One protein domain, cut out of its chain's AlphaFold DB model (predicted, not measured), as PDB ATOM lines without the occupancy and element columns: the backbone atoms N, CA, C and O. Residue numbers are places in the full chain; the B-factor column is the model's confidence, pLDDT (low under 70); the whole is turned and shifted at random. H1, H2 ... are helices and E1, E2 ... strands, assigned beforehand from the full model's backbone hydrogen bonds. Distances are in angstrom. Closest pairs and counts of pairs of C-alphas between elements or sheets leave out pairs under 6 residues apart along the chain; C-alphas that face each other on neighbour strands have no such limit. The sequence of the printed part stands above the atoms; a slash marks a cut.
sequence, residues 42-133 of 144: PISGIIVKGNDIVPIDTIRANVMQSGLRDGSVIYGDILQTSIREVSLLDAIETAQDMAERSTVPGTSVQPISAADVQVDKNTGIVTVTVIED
ATOM      1  N   PRO A  42     -33.682  -7.650  28.213       91.56
ATOM      2  CA  PRO A  42     -33.836  -8.922  27.530       91.56
ATOM      3  C   PRO A  42     -34.417  -9.954  28.491       91.56
ATOM      4  O   PRO A  42     -34.087  -9.968  29.677       91.56
ATOM      5  N   ILE A  43     -35.240 -10.863  27.975       91.69
ATOM      6  CA  ILE A  43     -35.653 -12.035  28.746       91.69
ATOM      7  C   ILE A  43     -34.408 -12.877  29.040       91.69
ATOM      8  O   ILE A  43     -33.750 -13.362  28.120       91.69
ATOM      9  N   SER A  44     -34.080 -13.018  30.325       88.06
ATOM     10  CA  SER A  44     -32.886 -13.728  30.793       88.06
ATOM     11  C   SER A  44     -33.137 -15.221  31.003       88.06
ATOM     12  O   SER A  44     -32.180 -15.994  31.063       88.06
ATOM     13  N   GLY A  45     -34.395 -15.624  31.188       89.88
ATOM     14  CA  GLY A  45     -34.767 -17.025  31.339       89.88
ATOM     15  C   GLY A  45     -36.083 -17.229  32.084       89.88
ATOM     16  O   GLY A  45     -36.675 -16.295  32.627       89.88
ATOM     17  N   ILE A  46     -36.521 -18.488  32.112       93.38
ATOM     18  CA  ILE A  46     -37.769 -18.920  32.749       93.38
ATOM     19  C   ILE A  46     -37.457 -19.896  33.883       93.38
ATOM     20  O   ILE A  46     -36.853 -20.955  33.669       93.38
ATOM     21  N   ILE A  47     -37.926 -19.553  35.079       93.69
ATOM     22  CA  ILE A  47     -37.854 -20.358  36.293       93.69
ATOM     23  C   ILE A  47     -39.243 -20.927  36.561       93.69
ATOM     24  O   ILE A  47     -40.187 -20.168  36.745       93.69
ATOM     25  N   VAL A  48     -39.359 -22.251  36.627       94.06
ATOM     26  CA  VAL A  48     -40.610 -22.936  36.980       94.06
ATOM     27  C   VAL A  48     -40.531 -23.411  38.430       94.06
ATOM     28  O   VAL A  48     -39.481 -23.886  38.869       94.06
ATOM     29  N   LYS A  49     -41.622 -23.257  39.178       93.69
ATOM     30  CA  LYS A  49     -41.771 -23.674  40.578       93.69
ATOM     31  C   LYS A  49     -43.105 -24.385  40.773       93.69
ATOM     32  O   LYS A  49     -44.088 -24.008  40.147       93.69
ATOM     33  N   GLY A  50     -43.144 -25.353  41.688       88.69
ATOM     34  CA  GLY A  50     -44.377 -26.065  42.053       88.69
ATOM     35  C   GLY A  50     -44.748 -27.225  41.127       88.69
ATOM     36  O   GLY A  50     -45.800 -27.823  41.312       88.69
ATOM     37  N   ASN A  51     -43.889 -27.561  40.163       89.94
ATOM     38  CA  ASN A  51     -44.063 -28.748  39.335       89.94
ATOM     39  C   ASN A  51     -43.702 -30.014  40.131       89.94
ATOM     40  O   ASN A  51     -42.753 -29.994  40.922       89.94
ATOM     41  N   ASP A  52     -44.404 -31.110  39.866       86.56
ATOM     42  CA  ASP A  52     -44.112 -32.423  40.450       86.56
ATOM     43  C   ASP A  52     -43.933 -33.455  39.330       86.56
ATOM     44  O   ASP A  52     -42.824 -33.930  39.073       86.56
ATOM     45  N   ILE A  53     -44.996 -33.712  38.570       86.19
ATOM     46  CA  ILE A  53     -45.019 -34.744  37.528       86.19
ATOM     47  C   ILE A  53     -44.787 -34.152  36.139       86.19
ATOM     48  O   ILE A  53     -44.138 -34.795  35.305       86.19
ATOM     49  N   VAL A  54     -45.299 -32.949  35.854       90.19
ATOM     50  CA  VAL A  54     -45.042 -32.314  34.557       90.19
ATOM     51  C   VAL A  54     -43.588 -31.836  34.539       90.19
ATOM     52  O   VAL A  54     -43.174 -31.062  35.408       90.19
ATOM     53  N   PRO A  55     -42.773 -32.259  33.557       92.25
ATOM     54  CA  PRO A  55     -41.392 -31.818  33.500       92.25
ATOM     55  C   PRO A  55     -41.297 -30.311  33.295       92.25
ATOM     56  O   PRO A  55     -41.995 -29.725  32.462       92.25
ATOM     57  N   ILE A  56     -40.344 -29.703  33.999       93.44
ATOM     58  CA  ILE A  56     -40.025 -28.275  33.893       93.44
ATOM     59  C   ILE A  56     -39.809 -27.862  32.434       93.44
ATOM     60  O   ILE A  56     -40.253 -26.795  32.020       93.44
ATOM     61  N   ASP A  57     -39.141 -28.707  31.647       92.75
ATOM     62  CA  ASP A  57     -38.833 -28.416  30.248       92.75
ATOM     63  C   ASP A  57     -40.094 -28.312  29.381       92.75
ATOM     64  O   ASP A  57     -40.150 -27.459  28.496       92.75
ATOM     65  N   THR A  58     -41.127 -29.111  29.668       92.56
ATOM     66  CA  THR A  58     -42.416 -29.053  28.967       92.56
ATOM     67  C   THR A  58     -43.150 -27.753  29.279       92.56
ATOM     68  O   THR A  58     -43.563 -27.049  28.358       92.56
ATOM     69  N   ILE A  59     -43.246 -27.390  30.563       93.00
ATOM     70  CA  ILE A  59     -43.877 -26.132  30.994       93.00
ATOM     71  C   ILE A  59     -43.125 -24.945  30.390       93.00
ATOM     72  O   ILE A  59     -43.729 -24.045  29.807       93.00
ATOM     73  N   ARG A  60     -41.788 -24.969  30.458       94.00
ATOM     74  CA  ARG A  60     -40.936 -23.925  29.886       94.00
ATOM     75  C   ARG A  60     -41.178 -23.770  28.389       94.00
ATOM     76  O   ARG A  60     -41.385 -22.652  27.927       94.00
ATOM     77  N   ALA A  61     -41.178 -24.869  27.637       93.19
ATOM     78  CA  ALA A  61     -41.393 -24.838  26.195       93.19
ATOM     79  C   ALA A  61     -42.766 -24.255  25.827       93.19
ATOM     80  O   ALA A  61     -42.863 -23.494  24.865       93.19
ATOM     81  N   ASN A  62     -43.810 -24.557  26.602       93.12
ATOM     82  CA  ASN A  62     -45.145 -23.997  26.394       93.12
ATOM     83  C   ASN A  62     -45.197 -22.501  26.711       93.12
ATOM     84  O   ASN A  62     -45.679 -21.719  25.892       93.12
ATOM     85  N   VAL A  63     -44.613 -22.081  27.833       93.62
ATOM     86  CA  VAL A  63     -44.518 -20.665  28.213       93.62
ATOM     87  C   VAL A  63     -43.745 -19.861  27.166       93.62
ATOM     88  O   VAL A  63     -44.172 -18.768  26.805       93.62
ATOM     89  N   MET A  64     -42.678 -20.406  26.575       92.88
ATOM     90  CA  MET A  64     -41.919 -19.738  25.504       92.88
ATOM     91  C   MET A  64     -42.743 -19.446  24.238       92.88
ATOM     92  O   MET A  64     -42.366 -18.574  23.444       92.88
ATOM     93  N   GLN A  65     -43.866 -20.143  24.022       90.69
ATOM     94  CA  GLN A  65     -44.757 -19.891  22.883       90.69
ATOM     95  C   GLN A  65     -45.532 -18.574  23.024       90.69
ATOM     96  O   GLN A  65     -45.898 -17.985  22.008       90.69
ATOM     97  N   SER A  66     -45.702 -18.061  24.249       90.19
ATOM     98  CA  SER A  66     -46.278 -16.730  24.506       90.19
ATOM     99  C   SER A  66     -45.417 -15.585  23.952       90.19
ATOM    100  O   SER A  66     -45.903 -14.473  23.753       90.19
ATOM    101  N   GLY A  67     -44.137 -15.855  23.667       89.12
ATOM    102  CA  GLY A  67     -43.139 -14.849  23.308       89.12
ATOM    103  C   GLY A  67     -42.179 -14.515  24.448       89.12
ATOM    104  O   GLY A  67     -41.160 -13.886  24.192       89.12
ATOM    105  N   LEU A  68     -42.430 -14.978  25.676       91.19
ATOM    106  CA  LEU A  68     -41.484 -14.882  26.791       91.19
ATOM    107  C   LEU A  68     -40.337 -15.883  26.598       91.19
ATOM    108  O   LEU A  68     -40.357 -16.980  27.141       91.19
ATOM    109  N   ARG A  69     -39.355 -15.542  25.764       91.75
ATOM    110  CA  ARG A  69     -38.205 -16.404  25.457       91.75
ATOM    111  C   ARG A  69     -36.954 -15.596  25.172       91.75
ATOM    112  O   ARG A  69     -37.050 -14.424  24.801       91.75
ATOM    113  N   ASP A  70     -35.815 -16.271  25.241       87.69
ATOM    114  CA  ASP A  70     -34.513 -15.727  24.868       87.69
ATOM    115  C   ASP A  70     -34.573 -15.032  23.498       87.69
ATOM    116  O   ASP A  70     -35.133 -15.552  22.526       87.69
ATOM    117  N   GLY A  71     -34.016 -13.822  23.436       85.88
ATOM    118  CA  GLY A  71     -34.066 -12.952  22.258       85.88
ATOM    119  C   GLY A  71     -35.292 -12.037  22.180       85.88
ATOM    120  O   GLY A  71     -35.376 -11.234  21.255       85.88
ATOM    121  N   SER A  72     -36.217 -12.126  23.135       90.88
ATOM    122  CA  SER A  72     -37.292 -11.140  23.308       90.88
ATOM    123  C   SER A  72     -36.863 -10.073  24.307       90.88
ATOM    124  O   SER A  72     -36.076 -10.346  25.217       90.88
ATOM    125  N   VAL A  73     -37.367  -8.857  24.128       92.00
ATOM    126  CA  VAL A  73     -36.929  -7.681  24.882       92.00
ATOM    127  C   VAL A  73     -38.139  -6.935  25.431       92.00
ATOM    128  O   VAL A  73     -39.121  -6.719  24.722       92.00
ATOM    129  N   ILE A  74     -38.077  -6.556  26.705       90.56
ATOM    130  CA  ILE A  74     -39.114  -5.789  27.391       90.56
ATOM    131  C   ILE A  74     -38.775  -4.300  27.297       90.56
ATOM    132  O   ILE A  74     -37.746  -3.848  27.797       90.56
ATOM    133  N   TYR A  75     -39.690  -3.534  26.713       88.81
ATOM    134  CA  TYR A  75     -39.680  -2.076  26.679       88.81
ATOM    135  C   TYR A  75     -40.849  -1.555  27.516       88.81
ATOM    136  O   TYR A  75     -41.954  -1.340  27.015       88.81
ATOM    137  N   GLY A  76     -40.623  -1.398  28.823       86.31
ATOM    138  CA  GLY A  76     -41.656  -0.970  29.770       86.31
ATOM    139  C   GLY A  76     -42.806  -1.979  29.877       86.31
ATOM    140  O   GLY A  76     -42.693  -2.981  30.583       86.31
ATOM    141  N   ASP A  77     -43.912  -1.698  29.184       88.69
ATOM    142  CA  ASP A  77     -45.123  -2.534  29.145       88.69
ATOM    143  C   ASP A  77     -45.292  -3.298  27.823       88.69
ATOM    144  O   ASP A  77     -46.281  -4.006  27.635       88.69
ATOM    145  N   ILE A  78     -44.330  -3.178  26.908       90.62
ATOM    146  CA  ILE A  78     -44.336  -3.861  25.615       90.62
ATOM    147  C   ILE A  78     -43.271  -4.952  25.626       90.62
ATOM    148  O   ILE A  78     -42.121  -4.719  25.988       90.62
ATOM    149  N   LEU A  79     -43.649  -6.145  25.183       91.06
ATOM    150  CA  LEU A  79     -42.730  -7.221  24.851       91.06
ATOM    151  C   LEU A  79     -42.500  -7.213  23.336       91.06
ATOM    152  O   LEU A  79     -43.390  -7.538  22.544       91.06
ATOM    153  N   GLN A  80     -41.286  -6.862  22.931       90.75
ATOM    154  CA  GLN A  80     -40.850  -6.962  21.549       90.75
ATOM    155  C   GLN A  80     -40.259  -8.352  21.318       90.75
ATOM    156  O   GLN A  80     -39.235  -8.732  21.890       90.75
ATOM    157  N   THR A  81     -40.930  -9.131  20.477       88.62
ATOM    158  CA  THR A  81     -40.438 -10.432  20.011       88.62
ATOM    159  C   THR A  81     -39.802 -10.280  18.632       88.62
ATOM    160  O   THR A  81     -39.954  -9.258  17.968       88.62
ATOM    161  N   SER A  82     -39.153 -11.335  18.138       83.62
ATOM    162  CA  SER A  82     -38.558 -11.347  16.796       83.62
ATOM    163  C   SER A  82     -39.552 -11.170  15.637       83.62
ATOM    164  O   SER A  82     -39.128 -10.906  14.516       83.62
ATOM    165  N   ILE A  83     -40.855 -11.356  15.877       82.06
ATOM    166  CA  ILE A  83     -41.895 -11.351  14.834       82.06
ATOM    167  C   ILE A  83     -42.888 -10.202  15.039       82.06
ATOM    168  O   ILE A  83     -43.393  -9.647  14.066       82.06
ATOM    169  N   ARG A  84     -43.208  -9.870  16.295       86.31
ATOM    170  CA  ARG A  84     -44.257  -8.902  16.645       86.31
ATOM    171  C   ARG A  84     -44.006  -8.221  17.985       86.31
ATOM    172  O   ARG A  84     -43.317  -8.764  18.848       86.31
ATOM    173  N   GLU A  85     -44.660  -7.087  18.174       90.12
ATOM    174  CA  GLU A  85     -44.795  -6.419  19.467       90.12
ATOM    175  C   GLU A  85     -46.129  -6.811  20.094       90.12
ATOM    176  O   GLU A  85     -47.162  -6.823  19.421       90.12
ATOM    177  N   VAL A  86     -46.093  -7.182  21.368       91.56
ATOM    178  CA  VAL A  86     -47.281  -7.523  22.156       91.56
ATOM    179  C   VAL A  86     -47.229  -6.797  23.492       91.56
ATOM    180  O   VAL A  86     -46.154  -6.474  23.993       91.56
ATOM    181  N   SER A  87     -48.395  -6.541  24.077       93.44
ATOM    182  CA  SER A  87     -48.483  -6.091  25.466       93.44
ATOM    183  C   SER A  87     -47.864  -7.154  26.377       93.44
ATOM    184  O   SER A  87     -48.094  -8.352  26.195       93.44
ATOM    185  N   LEU A  88     -47.061  -6.725  27.352       91.94
ATOM    186  CA  LEU A  88     -46.466  -7.635  28.328       91.94
ATOM    187  C   LEU A  88     -47.551  -8.348  29.143       91.94
ATOM    188  O   LEU A  88     -47.385  -9.516  29.477       91.94
ATOM    189  N   LEU A  89     -48.660  -7.663  29.433       93.69
ATOM    190  CA  LEU A  89     -49.782  -8.238  30.170       93.69
ATOM    191  C   LEU A  89     -50.437  -9.373  29.376       93.69
ATOM    192  O   LEU A  89     -50.597 -10.468  29.905       93.69
ATOM    193  N   ASP A  90     -50.700  -9.152  28.090       93.50
ATOM    194  CA  ASP A  90     -51.290 -10.160  27.204       93.50
ATOM    195  C   ASP A  90     -50.345 -11.362  27.032       93.50
ATOM    196  O   ASP A  90     -50.779 -12.513  26.961       93.50
ATOM    197  N   ALA A  91     -49.030 -11.108  26.979       93.25
ATOM    198  CA  ALA A  91     -48.022 -12.162  26.928       93.25
ATOM    199  C   ALA A  91     -47.993 -12.993  28.222       93.25
ATOM    200  O   ALA A  91     -47.825 -14.208  28.153       93.25
ATOM    201  N   ILE A  92     -48.178 -12.358  29.384       95.06
ATOM    202  CA  ILE A  92     -48.272 -13.030  30.687       95.06
ATOM    203  C   ILE A  92     -49.538 -13.887  30.768       95.06
ATOM    204  O   ILE A  92     -49.441 -15.052  31.138       95.06
ATOM    205  N   GLU A  93     -50.695 -13.353  30.380       95.25
ATOM    206  CA  GLU A  93     -51.966 -14.093  30.371       95.25
ATOM    207  C   GLU A  93     -51.883 -15.305  29.434       95.25
ATOM    208  O   GLU A  93     -52.128 -16.440  29.836       95.25
ATOM    209  N   THR A  94     -51.370 -15.103  28.218       94.31
ATOM    210  CA  THR A  94     -51.129 -16.203  27.274       94.31
ATOM    211  C   THR A  94     -50.146 -17.233  27.846       94.31
ATOM    212  O   THR A  94     -50.281 -18.430  27.603       94.31
ATOM    213  N   ALA A  95     -49.122 -16.797  28.580       94.56
ATOM    214  CA  ALA A  95     -48.172 -17.704  29.214       94.56
ATOM    215  C   ALA A  95     -48.815 -18.541  30.329       94.56
ATOM    216  O   ALA A  95     -48.468 -19.716  30.447       94.56
ATOM    217  N   GLN A  96     -49.733 -17.963  31.109       95.38
ATOM    218  CA  GLN A  96     -50.506 -18.678  32.131       95.38
ATOM    219  C   GLN A  96     -51.368 -19.761  31.477       95.38
ATOM    220  O   GLN A  96     -51.200 -20.937  31.797       95.38
ATOM    221  N   ASP A  97     -52.147 -19.405  30.453       95.06
ATOM    222  CA  ASP A  97     -52.973 -20.355  29.697       95.06
ATOM    223  C   ASP A  97     -52.143 -21.506  29.106       95.06
ATOM    224  O   ASP A  97     -52.531 -22.677  29.123       95.06
ATOM    225  N   MET A  98     -50.968 -21.190  28.553       94.00
ATOM    226  CA  MET A  98     -50.078 -22.192  27.965       94.00
ATOM    227  C   MET A  98     -49.420 -23.077  29.026       94.00
ATOM    228  O   MET A  98     -49.197 -24.262  28.770       94.00
ATOM    229  N   ALA A  99     -49.122 -22.531  30.207       93.19
ATOM    230  CA  ALA A  99     -48.624 -23.302  31.335       93.19
ATOM    231  C   ALA A  99     -49.691 -24.286  31.835       93.19
ATOM    232  O   ALA A  99     -49.382 -25.471  31.944       93.19
ATOM    233  N   GLU A 100     -50.936 -23.846  32.032       92.56
ATOM    234  CA  GLU A 100     -52.057 -24.695  32.474       92.56
ATOM    235  C   GLU A 100     -52.345 -25.843  31.503       92.56
ATOM    236  O   GLU A 100     -52.593 -26.980  31.900       92.56
ATOM    237  N   ARG A 101     -52.209 -25.590  30.199       91.00
ATOM    238  CA  ARG A 101     -52.424 -26.604  29.157       91.00
ATOM    239  C   ARG A 101     -51.261 -27.584  28.984       91.00
ATOM    240  O   ARG A 101     -51.310 -28.412  28.067       91.00
ATOM    241  N   SER A 102     -50.222 -27.515  29.817       91.06
ATOM    242  CA  SER A 102     -49.074 -28.419  29.706       91.06
ATOM    243  C   SER A 102     -49.460 -29.847  30.072       91.06
ATOM    244  O   SER A 102     -50.084 -30.099  31.101       91.06
ATOM    245  N   THR A 103     -49.062 -30.792  29.223       89.69
ATOM    246  CA  THR A 103     -49.354 -32.210  29.418       89.69
ATOM    247  C   THR A 103     -48.160 -32.981  29.958       89.69
ATOM    248  O   THR A 103     -47.002 -32.613  29.748       89.69
ATOM    249  N   VAL A 104     -48.439 -34.113  30.604       87.56
ATOM    250  CA  VAL A 104     -47.392 -35.090  30.924       87.56
ATOM    251  C   VAL A 104     -46.919 -35.753  29.620       87.56
ATOM    252  O   VAL A 104     -47.757 -36.262  28.864       87.56
ATOM    253  N   PRO A 105     -45.603 -35.780  29.323       86.56
ATOM    254  CA  PRO A 105     -45.090 -36.344  28.077       86.56
ATOM    255  C   PRO A 105     -45.564 -37.776  27.825       86.56
ATOM    256  O   PRO A 105     -45.529 -38.624  28.712       86.56
ATOM    257  N   GLY A 106     -45.988 -38.051  26.591       83.38
ATOM    258  CA  GLY A 106     -46.523 -39.360  26.205       83.38
ATOM    259  C   GLY A 106     -47.980 -39.599  26.613       83.38
ATOM    260  O   GLY A 106     -48.499 -40.683  26.362       83.38
ATOM    261  N   THR A 107     -48.655 -38.604  27.196       84.06
ATOM    262  CA  THR A 107     -50.074 -38.676  27.571       84.06
ATOM    263  C   THR A 107     -50.840 -37.438  27.093       84.06
ATOM    264  O   THR A 107     -50.248 -36.437  26.683       84.06
ATOM    265  N   SER A 108     -52.169 -37.495  27.168       83.88
ATOM    266  CA  SER A 108     -53.069 -36.347  26.991       83.88
ATOM    267  C   SER A 108     -53.482 -35.699  28.318       83.88
ATOM    268  O   SER A 108     -54.366 -34.848  28.329       83.88
ATOM    269  N   VAL A 109     -52.879 -36.108  29.438       84.69
ATOM    270  CA  VAL A 109     -53.252 -35.644  30.778       84.69
ATOM    271  C   VAL A 109     -52.695 -34.246  31.021       84.69
ATOM    272  O   VAL A 109     -51.490 -34.037  30.875       84.69
ATOM    273  N   GLN A 110     -53.571 -33.323  31.424       89.31
ATOM    274  CA  GLN A 110     -53.259 -31.948  31.829       89.31
ATOM    275  C   GLN A 110     -53.512 -31.806  33.333       89.31
ATOM    276  O   GLN A 110     -54.655 -31.608  33.735       89.31
ATOM    277  N   PRO A 111     -52.486 -31.970  34.180       85.81
ATOM    278  CA  PRO A 111     -52.674 -31.980  35.627       85.81
ATOM    279  C   PRO A 111     -52.481 -30.604  36.276       85.81
ATOM    280  O   PRO A 111     -52.557 -30.501  37.492       85.81
ATOM    281  N   ILE A 112     -52.171 -29.547  35.523       89.19
ATOM    282  CA  ILE A 112     -51.970 -28.212  36.095       89.19
ATOM    283  C   ILE A 112     -53.338 -27.547  36.240       89.19
ATOM    284  O   ILE A 112     -53.993 -27.253  35.246       89.19
ATOM    285  N   SER A 113     -53.766 -27.311  37.481       89.38
ATOM    286  CA  SER A 113     -55.058 -26.677  37.768       89.38
ATOM    287  C   SER A 113     -54.996 -25.155  37.727       89.38
ATOM    288  O   SER A 113     -56.033 -24.525  37.539       89.38
ATOM    289  N   ALA A 114     -53.831 -24.571  37.997       91.38
ATOM    290  CA  ALA A 114     -53.628 -23.130  37.964       91.38
ATOM    291  C   ALA A 114     -52.156 -22.815  37.701       91.38
ATOM    292  O   ALA A 114     -51.265 -23.504  38.219       91.38
ATOM    293  N   ALA A 115     -51.897 -21.746  36.954       94.00
ATOM    294  CA  ALA A 115     -50.559 -21.201  36.784       94.00
ATOM    295  C   ALA A 115     -50.527 -19.690  37.036       94.00
ATOM    296  O   ALA A 115     -51.370 -18.941  36.558       94.00
ATOM    297  N   ASP A 116     -49.504 -19.234  37.753       95.56
ATOM    298  CA  ASP A 116     -49.179 -17.820  37.910       95.56
ATOM    299  C   ASP A 116     -47.848 -17.521  37.218       95.56
ATOM    300  O   ASP A 116     -46.858 -18.234  37.401       95.56
ATOM    301  N   VAL A 117     -47.816 -16.456  36.422       95.12
ATOM    302  CA  VAL A 117     -46.630 -16.030  35.672       95.12
ATOM    303  C   VAL A 117     -46.308 -14.593  36.040       95.12
ATOM    304  O   VAL A 117     -47.108 -13.687  35.829       95.12
ATOM    305  N   GLN A 118     -45.098 -14.385  36.546       94.25
ATOM    306  CA  GLN A 118     -44.584 -13.081  36.939       94.25
ATOM    307  C   GLN A 118     -43.310 -12.770  36.166       94.25
ATOM    308  O   GLN A 118     -42.426 -13.616  36.035       94.25
ATOM    309  N   VAL A 119     -43.198 -11.539  35.674       93.19
ATOM    310  CA  VAL A 119     -42.035 -11.074  34.915       93.19
ATOM    311  C   VAL A 119     -41.385  -9.922  35.664       93.19
ATOM    312  O   VAL A 119     -42.008  -8.881  35.879       93.19
ATOM    313  N   ASP A 120     -40.122 -10.095  36.046       91.31
ATOM    314  CA  ASP A 120     -39.330  -9.007  36.611       91.31
ATOM    315  C   ASP A 120     -38.781  -8.134  35.479       91.31
ATOM    316  O   ASP A 120     -37.886  -8.532  34.733       91.31
ATOM    317  N   LYS A 121     -39.319  -6.918  35.368       88.62
ATOM    318  CA  LYS A 121     -38.945  -5.945  34.334       88.62
ATOM    319  C   LYS A 121     -37.510  -5.434  34.459       88.62
ATOM    320  O   LYS A 121     -37.034  -4.831  33.511       88.62
ATOM    321  N   ASN A 122     -36.830  -5.649  35.588       88.69
ATOM    322  CA  ASN A 122     -35.448  -5.202  35.784       88.69
ATOM    323  C   ASN A 122     -34.431  -6.278  35.399       88.69
ATOM    324  O   ASN A 122     -33.361  -5.965  34.886       88.69
ATOM    325  N   THR A 123     -34.749  -7.546  35.678       88.06
ATOM    326  CA  THR A 123     -33.837  -8.680  35.450       88.06
ATOM    327  C   THR A 123     -34.196  -9.504  34.217       88.06
ATOM    328  O   THR A 123     -33.373 -10.286  33.746       88.06
ATOM    329  N   GLY A 124     -35.416  -9.359  33.694       87.69
ATOM    330  CA  GLY A 124     -35.925 -10.163  32.585       87.69
ATOM    331  C   GLY A 124     -36.191 -11.619  32.965       87.69
ATOM    332  O   GLY A 124     -36.309 -12.472  32.084       87.69
ATOM    333  N   ILE A 125     -36.244 -11.931  34.263       92.56
ATOM    334  CA  ILE A 125     -36.535 -13.275  34.758       92.56
ATOM    335  C   ILE A 125     -38.047 -13.479  34.785       92.56
ATOM    336  O   ILE A 125     -38.791 -12.707  35.394       92.56
ATOM    337  N   VAL A 126     -38.490 -14.565  34.161       94.00
ATOM    338  CA  VAL A 126     -39.881 -15.015  34.179       94.00
ATOM    339  C   VAL A 126     -40.014 -16.114  35.224       94.00
ATOM    340  O   VAL A 126     -39.377 -17.159  35.116       94.00
ATOM    341  N   THR A 127     -40.827 -15.890  36.249       95.69
ATOM    342  CA  THR A 127     -41.152 -16.898  37.262       95.69
ATOM    343  C   THR A 127     -42.533 -17.459  36.977       95.69
ATOM    344  O   THR A 127     -43.512 -16.722  36.965       95.69
ATOM    345  N   VAL A 128     -42.600 -18.767  36.770       95.25
ATOM    346  CA  VAL A 128     -43.827 -19.525  36.541       95.25
ATOM    347  C   VAL A 128     -44.062 -20.383  37.775       95.25
ATOM    348  O   VAL A 128     -43.237 -21.236  38.103       95.25
ATOM    349  N   THR A 129     -45.162 -20.153  38.473       95.88
ATOM    350  CA  THR A 129     -45.593 -20.971  39.604       95.88
ATOM    351  C   THR A 129     -46.784 -21.793  39.154       95.88
ATOM    352  O   THR A 129     -47.804 -21.230  38.778       95.88
ATOM    353  N   VAL A 130     -46.655 -23.113  39.175       93.56
ATOM    354  CA  VAL A 130     -47.736 -24.027  38.800       93.56
ATOM    355  C   VAL A 130     -48.282 -24.731  40.032       93.56
ATOM    356  O   VAL A 130     -47.546 -25.007  40.982       93.56
ATOM    357  N   ILE A 131     -49.579 -25.008  40.007       92.25
ATOM    358  CA  ILE A 131     -50.260 -25.853  40.980       92.25
ATOM    359  C   ILE A 131     -50.783 -27.066  40.221       92.25
ATOM    360  O   ILE A 131     -51.680 -26.945  39.387       92.25
ATOM    361  N   GLU A 132     -50.204 -28.228  40.503       88.12
ATOM    362  CA  GLU A 132     -50.665 -29.499  39.952       88.12
ATOM    363  C   GLU A 132     -51.764 -30.104  40.843       88.12
ATOM    364  O   GLU A 132     -51.605 -30.211  42.060       88.12
ATOM    365  N   ASP A 133     -52.879 -30.506  40.232       86.00
ATOM    366  CA  ASP A 133     -53.964 -31.266  40.848       86.00
ATOM    367  C   ASP A 133     -54.383 -32.414  39.918       86.00
ATOM    368  O   ASP A 133     -54.830 -32.216  38.790       86.00
TER     369      ASP A 133
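This is residues 42 to 133 of the 144 residues of an uncharacterized protein of Methanobrevibacter woesei (UniProt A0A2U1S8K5). One sheet of three strands, E1, E6 and E5, has helices H1 and H2 side by side over one face, making two layers, and its other face bare. A small meander, E2 E3 E4, each strand the antiparallel neighbour of the one before, sits at the end where H2 begins. The printed part has 92 residues, with E1 H1 E2 E3 E4 H2 E5 E6 along it; the larger sheet, order E1 E6 E5, is mixed, as is the class, helices and strands. The whole is compact, radius of gyration of the C-alphas 12.7 A, spanning 37 by 23 by 18 A.

Start at E1, residues 45 to 49, parallel to E6, residues 125 to 132; N 47 and O 126, 2.8 A apart, are within hydrogen-bond range. E6 forms an antiparallel hairpin with E5, residues 112 to 119; look at N 116 and O 129, 2.8 A. H1, residues 56 to 66, is on this sheet at a height of 8.6 A, its closest C-alphas to E1 being Val 48 and Ile 56, 6.2 A. H2, residues 88 to 100, is on the same face, over E5; their closest C-alphas are Glu 100 and Ile 112, 5.0 A. H1 and H2 touch at C-alphas Val 63 and Ala 95, 4.8 A, at a steep tilt of 39 degrees, opposite ways. Hairpins join E2, residues 73 to 75, to E3, residues 78 to 80, with N 73 and O 80 2.9 A apart, and E3 to E4, residues 85 to 87, with N 79 and O 86 2.8 A apart. Every O i to N i+4 pair is within range in H2, 5 of 7 in H1.

Find C-alpha 45 at (-34.767, -17.025, 31.339), where E1 begins. H1 runs 16.1 A, H2 18.4 A, E5 19.8 A; E6 runs 22.1 A to C-alpha 132 at (-50.665, -29.499, 39.952).

The farthest C-alphas, Gly 76 and Gly 106, are 38.9 A apart. The printed part has no cut; H2 to E5 is a long link. No printed residue is under 70.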